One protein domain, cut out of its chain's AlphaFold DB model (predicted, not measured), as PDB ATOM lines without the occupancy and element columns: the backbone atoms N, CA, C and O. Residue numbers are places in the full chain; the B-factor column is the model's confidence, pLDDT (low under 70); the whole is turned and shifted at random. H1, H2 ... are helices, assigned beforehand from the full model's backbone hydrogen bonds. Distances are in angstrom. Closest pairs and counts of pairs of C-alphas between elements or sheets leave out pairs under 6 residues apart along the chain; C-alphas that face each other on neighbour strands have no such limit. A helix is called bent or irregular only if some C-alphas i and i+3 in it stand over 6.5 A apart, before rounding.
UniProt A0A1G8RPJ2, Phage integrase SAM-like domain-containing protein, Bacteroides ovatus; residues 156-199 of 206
ATOM      1  N   ASN A 156     149.342 164.668 177.699       94.94
ATOM      2  CA  ASN A 156     147.971 164.206 177.454       94.94
ATOM      3  C   ASN A 156     146.938 165.338 177.573       94.94
ATOM      4  O   ASN A 156     146.010 165.388 176.780       94.94
ATOM      5  N   VAL A 157     147.143 166.293 178.487       93.69
ATOM      6  CA  VAL A 157     146.258 167.461 178.636       93.69
ATOM      7  C   VAL A 157     146.319 168.349 177.392       93.69
ATOM      8  O   VAL A 157     145.307 168.904 176.979       93.69
ATOM      9  N   ILE A 158     147.493 168.471 176.767       93.88
ATOM     10  CA  ILE A 158     147.644 169.215 175.510       93.88
ATOM     11  C   ILE A 158     146.912 168.501 174.368       93.88
ATOM     12  O   ILE A 158     146.223 169.155 173.589       93.88
ATOM     13  N   GLN A 159     147.010 167.170 174.295       94.25
ATOM     14  CA  GLN A 159     146.288 166.371 173.298       94.25
ATOM     15  C   GLN A 159     144.768 166.461 173.482       94.25
ATOM     16  O   GLN A 159     144.034 166.648 172.514       94.25
ATOM     17  N   GLU A 160     144.295 166.406 174.727       95.25
ATOM     18  CA  GLU A 160     142.883 166.593 175.065       95.25
ATOM     19  C   GLU A 160     142.391 167.978 174.620       95.25
ATOM     20  O   GLU A 160     141.378 168.061 173.926       95.25
ATOM     21  N   LEU A 161     143.142 169.048 174.923       94.31
ATOM     22  CA  LEU A 161     142.823 170.412 174.482       94.31
ATOM     23  C   LEU A 161     142.754 170.530 172.956       94.31
ATOM     24  O   LEU A 161     141.833 171.162 172.449       94.31
ATOM     25  N   LEU A 162     143.691 169.912 172.230       92.69
ATOM     26  CA  LEU A 162     143.700 169.882 170.763       92.69
ATOM     27  C   LEU A 162     142.461 169.194 170.179       92.69
ATOM     28  O   LEU A 162     141.907 169.666 169.190       92.69
ATOM     29  N   SER A 163     142.028 168.093 170.792       93.38
ATOM     30  CA  SER A 163     140.867 167.316 170.343       93.38
ATOM     31  C   SER A 163     139.518 167.884 170.795       93.38
ATOM     32  O   SER A 163     138.469 167.391 170.376       93.38
ATOM     33  N   LEU A 164     139.526 168.900 171.663       95.06
ATOM     34  CA  LEU A 164     138.321 169.429 172.283       95.06
ATOM     35  C   LEU A 164     137.428 170.108 171.237       95.06
ATOM     36  O   LEU A 164     137.830 171.084 170.594       95.06
ATOM     37  N   ASN A 165     136.199 169.610 171.097       95.12
ATOM     38  CA  ASN A 165     135.199 170.217 170.230       95.12
ATOM     39  C   ASN A 165     134.578 171.436 170.930       95.12
ATOM     40  O   ASN A 165     133.889 171.294 171.939       95.12
ATOM     41  N   LEU A 166     134.832 172.621 170.375       95.88
ATOM     42  CA  LEU A 166     134.372 173.914 170.886       95.88
ATOM     43  C   LEU A 166     133.542 174.683 169.848       95.88
ATOM     44  O   LEU A 166     133.403 175.895 169.956       95.88
ATOM     45  N   THR A 167     132.965 173.995 168.854       93.50
ATOM     46  CA  THR A 167     132.236 174.624 167.733       93.50
ATOM     47  C   THR A 167     131.123 175.581 168.176       93.50
ATOM     48  O   THR A 167     130.806 176.531 167.467       93.50
ATOM     49  N   HIS A 168     130.528 175.356 169.348       95.50
ATOM     50  CA  HIS A 168     129.462 176.204 169.892       95.50
ATOM     51  C   HIS A 168     129.939 177.176 170.982       95.50
ATOM     52  O   HIS A 168     129.125 177.886 171.562       95.50
ATOM     53  N   GLU A 169     131.247 177.240 171.236       96.94
ATOM     54  CA  GLU A 169     131.861 177.995 172.332       96.94
ATOM     55  C   GLU A 169     133.010 178.883 171.811       96.94
ATOM     56  O   GLU A 169     134.180 178.652 172.130       96.94
ATOM     57  N   PRO A 170     132.715 179.930 171.016       95.38
ATOM     58  CA  PRO A 170     133.726 180.697 170.278       95.38
ATOM     59  C   PRO A 170     134.775 181.376 171.174       95.38
ATOM     60  O   PRO A 170     135.929 181.544 170.782       95.38
ATOM     61  N   ILE A 171     134.407 181.755 172.403       97.31
ATOM     62  CA  ILE A 171     135.350 182.348 173.367       97.31
ATOM     63  C   ILE A 171     136.350 181.296 173.862       97.31
ATOM     64  O   ILE A 171     137.538 181.589 174.002       97.31
ATOM     65  N   LEU A 172     135.879 180.075 174.125       96.69
ATOM     66  CA  LEU A 172     136.742 178.978 174.557       96.69
ATOM     67  C   LEU A 172     137.611 178.481 173.406       96.69
ATOM     68  O   LEU A 172     138.780 178.172 173.629       96.69
ATOM     69  N   GLU A 173     137.067 178.448 172.188       96.75
ATOM     70  CA  GLU A 173     137.818 178.135 170.975       96.75
ATOM     71  C   GLU A 173     138.994 179.100 170.802       96.75
ATOM     72  O   GLU A 173     140.145 178.669 170.721       96.75
ATOM     73  N   LEU A 174     138.735 180.409 170.885       95.19
ATOM     74  CA  LEU A 174     139.783 181.423 170.814       95.19
ATOM     75  C   LEU A 174     140.818 181.274 171.938       95.19
ATOM     76  O   LEU A 174     142.018 181.402 171.697       95.19
ATOM     77  N   ALA A 175     140.377 180.997 173.170       95.38
ATOM     78  CA  ALA A 175     141.280 180.795 174.300       95.38
ATOM     79  C   ALA A 175     142.190 179.570 174.103       95.38
ATOM     80  O   ALA A 175     143.392 179.653 174.374       95.38
ATOM     81  N   ARG A 176     141.641 178.456 173.593       95.69
ATOM     82  CA  ARG A 176     142.413 177.268 173.203       95.69
ATOM     83  C   ARG A 176     143.428 177.635 172.127       95.69
ATOM     84  O   ARG A 176     144.605 177.333 172.290       95.69
ATOM     85  N   ASP A 177     143.003 178.313 171.070       94.62
ATOM     86  CA  ASP A 177     143.864 178.628 169.932       94.62
ATOM     87  C   ASP A 177     145.004 179.576 170.325       94.62
ATOM     88  O   ASP A 177     146.156 179.342 169.960       94.62
ATOM     89  N   MET A 178     144.731 180.589 171.155       95.25
ATOM     90  CA  MET A 178     145.759 181.468 171.728       95.25
ATOM     91  C   MET A 178     146.747 180.700 172.613       95.25
ATOM     92  O   MET A 178     147.958 180.937 172.552       95.25
ATOM     93  N   PHE A 179     146.255 179.764 173.427       94.25
ATOM     94  CA  PHE A 179     147.107 178.909 174.248       94.25
ATOM     95  C   PHE A 179     147.986 177.993 173.386       94.25
ATOM     96  O   PHE A 179     149.199 177.937 173.596       94.25
ATOM     97  N   MET A 180     147.425 177.336 172.370       95.00
ATOM     98  CA  MET A 180     148.188 176.483 171.454       95.00
ATOM     99  C   MET A 180     149.211 177.288 170.651       95.00
ATOM    100  O   MET A 180     150.367 176.877 170.546       95.00
ATOM    101  N   PHE A 181     148.836 178.476 170.170       94.31
ATOM    102  CA  PHE A 181     149.756 179.406 169.521       94.31
ATOM    103  C   PHE A 181     150.947 179.741 170.427       94.31
ATOM    104  O   PHE A 181     152.092 179.693 169.975       94.31
ATOM    105  N   SER A 182     150.706 179.995 171.720       94.81
ATOM    106  CA  SER A 182     151.782 180.241 172.687       94.81
ATOM    107  C   SER A 182     152.783 179.084 172.756       94.81
ATOM    108  O   SER A 182     153.990 179.321 172.728       94.81
ATOM    109  N   ILE A 183     152.298 177.835 172.768       92.94
ATOM    110  CA  ILE A 183     153.132 176.625 172.807       92.94
ATOM    111  C   ILE A 183     153.964 176.515 171.529       92.94
ATOM    112  O   ILE A 183     155.180 176.328 171.605       92.94
ATOM    113  N   TYR A 184     153.333 176.672 170.363       93.56
ATOM    114  CA  TYR A 184     154.016 176.599 169.069       93.56
ATOM    115  C   TYR A 184     155.087 177.679 168.922       93.56
ATOM    116  O   TYR A 184     156.166 177.417 168.392       93.56
ATOM    117  N   MET A 185     154.847 178.861 169.485       92.81
ATOM    118  CA  MET A 185     155.817 179.953 169.556       92.81
ATOM    119  C   MET A 185     156.788 179.815 170.742       92.81
ATOM    120  O   MET A 185     157.230 180.807 171.318       92.81
ATOM    121  N   ARG A 186     157.142 178.573 171.105       91.88
ATOM    122  CA  ARG A 186     158.112 178.214 172.160       91.88
ATOM    123  C   ARG A 186     157.768 178.777 173.545       91.88
ATOM    124  O   ARG A 186     158.661 179.107 174.321       91.88
ATOM    125  N   GLY A 187     156.481 178.854 173.868       91.81
ATOM    126  CA  GLY A 187     155.988 179.364 175.148       91.81
ATOM    127  C   GLY A 187     155.910 180.889 175.215       91.81
ATOM    128  O   GLY A 187     156.158 181.457 176.278       91.81
ATOM    129  N   MET A 188     155.592 181.555 174.099       94.50
ATOM    130  CA  MET A 188     155.442 183.013 174.053       94.50
ATOM    131  C   MET A 188     154.406 183.491 175.092       94.50
ATOM    132  O   MET A 188     153.284 182.983 175.109       94.50
ATOM    133  N   PRO A 189     154.730 184.474 175.950       93.62
ATOM    134  CA  PRO A 189     153.773 185.027 176.900       93.62
ATOM    135  C   PRO A 189     152.530 185.607 176.218       93.62
ATOM    136  O   PRO A 189     152.628 186.278 175.194       93.62
ATOM    137  N   PHE A 190     151.361 185.443 176.844       92.94
ATOM    138  CA  PHE A 190     150.096 185.993 176.334       92.94
ATOM    139  C   PHE A 190     150.156 187.501 176.056       92.94
ATOM    140  O   PHE A 190     149.603 187.971 175.068       92.94
ATOM    141  N   VAL A 191     150.855 188.259 176.910       92.62
ATOM    142  CA  VAL A 191     151.033 189.701 176.698       92.62
ATOM    143  C   VAL A 191     151.749 189.980 175.380       92.62
ATOM    144  O   VAL A 191     151.350 190.905 174.686       92.62
ATOM    145  N   ASP A 192     152.741 189.181 175.002       92.62
ATOM    146  CA  ASP A 192     153.476 189.391 173.756       92.62
ATOM    147  C   ASP A 192     152.611 189.003 172.553       92.62
ATOM    148  O   ASP A 192     152.547 189.761 171.589       92.62
ATOM    149  N   ILE A 193     151.848 187.905 172.662       94.00
ATOM    150  CA  ILE A 193     150.851 187.497 171.656       94.00
ATOM    151  C   ILE A 193     149.854 188.635 171.398       94.00
ATOM    152  O   ILE A 193     149.584 188.971 170.249       94.00
ATOM    153  N   ALA A 194     149.351 189.275 172.457       92.44
ATOM    154  CA  ALA A 194     148.400 190.381 172.355       92.44
ATOM    155  C   ALA A 194     148.983 191.650 171.700       92.44
ATOM    156  O   ALA A 194     148.222 192.497 171.237       92.44
ATOM    157  N   HIS A 195     150.313 191.793 171.654       93.06
ATOM    158  CA  HIS A 195     150.997 192.925 171.019       93.06
ATOM    159  C   HIS A 195     151.588 192.590 169.640       93.06
ATOM    160  O   HIS A 195     152.196 193.474 169.021       93.06
ATOM    161  N   LEU A 196     151.414 191.359 169.141       92.06
ATOM    162  CA  LEU A 196     151.843 190.981 167.796       92.06
ATOM    163  C   LEU A 196     151.098 191.799 166.736       92.06
ATOM    164  O   LEU A 196     149.877 191.947 166.758       92.06
ATOM    165  N   ARG A 197     151.857 192.311 165.771       91.31
ATOM    166  CA  ARG A 197     151.368 193.019 164.586       91.31
ATOM    167  C   ARG A 197     151.726 192.230 163.334       91.31
ATOM    168  O   ARG A 197     152.667 191.439 163.340       91.31
ATOM    169  N   LYS A 198     151.019 192.489 162.230       85.62
ATOM    170  CA  LYS A 198     151.311 191.848 160.933       85.62
ATOM    171  C   LYS A 198     152.763 192.066 160.496       85.62
ATOM    172  O   LYS A 198     153.393 191.124 160.039       85.62
ATOM    173  N   ASP A 199     153.313 193.250 160.757       89.06
ATOM    174  CA  ASP A 199     154.702 193.602 160.426       89.06
ATOM    175  C   ASP A 199     155.746 192.811 161.234       89.06
ATOM    176  O   ASP A 199     156.932 192.841 160.917       89.06
TER     177      ASP A 199
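This is residues 156 to 199 of the 206 residues of the protein "Phage integrase SAM-like domain-containing protein" of Bacteroides ovatus (UniProt A0A1G8RPJ2). The chain folds as a loose zigzag of three helices, with the long helix H2 in the middle, the short helix H1 slanting near it on one side, and the still shorter H3 packed crosswise on the later part of H2, on the other side. After H1 the chain goes on to the beginning of H2, and H2 then runs back past H1 toward H3. The printed part has 44 residues with three named helices, in the order H1, H2, H3, and no named strand; its class is all helix. It is only just loose, close to compact, with a radius of gyration of the C-alphas of 11.6 A, and the C-alphas span 31 by 23 by 15 A along their three main axes.

H1, residues 156 to 163, touches no helix, but is near H2, residues 170 to 184. These two are close but not clearly touching, with 2 pairs of C-alphas within 8 A; the closest C-alphas, those of Leu 161 and Arg 176, are 7.0 A apart. Their lines stand at a steep tilt of 53 degrees, and they run opposite ways. H2 touches H3, residues 190 to 195, with its residues 178 to 182 alone. The closest C-alphas of this pair, those of Ser 182 and Phe 190, are 7.0 A apart, and the lines of H2 and H3 are about perpendicular, at 85 degrees. H1 and H3 are apart. In H1, H2 and H3 every O i to N i+4 pair is within hydrogen-bond range.

H1 begins at C-alpha 156, at (147.971, 164.206, 177.454), and measures 10.5 A from its first to its last C-alpha, Asn 156 to Ser 163. H2 runs from Pro 170, with its C-alpha at (133.726, 180.697, 170.278), to Tyr 184; with 15 residues and 20.7 A it is the longest helix. H3 goes from Phe 190 to His 195, 8.8 A from first to last C-alpha, and ends at C-alpha 195, at (150.997, 192.925, 171.019). None of the three helices is bent or irregular.

The two C-alphas farthest apart are those of Asn 156 and Asp 199, the first and last printed residues, at 34.6 A. The printed part has no cut. The link from H1 to H2 has 6 residues and is short; the link from H2 to H3 has 5 residues and is tight; no link is long. The mean pLDDT of the printed part is 93.9, and no printed residue is under 70.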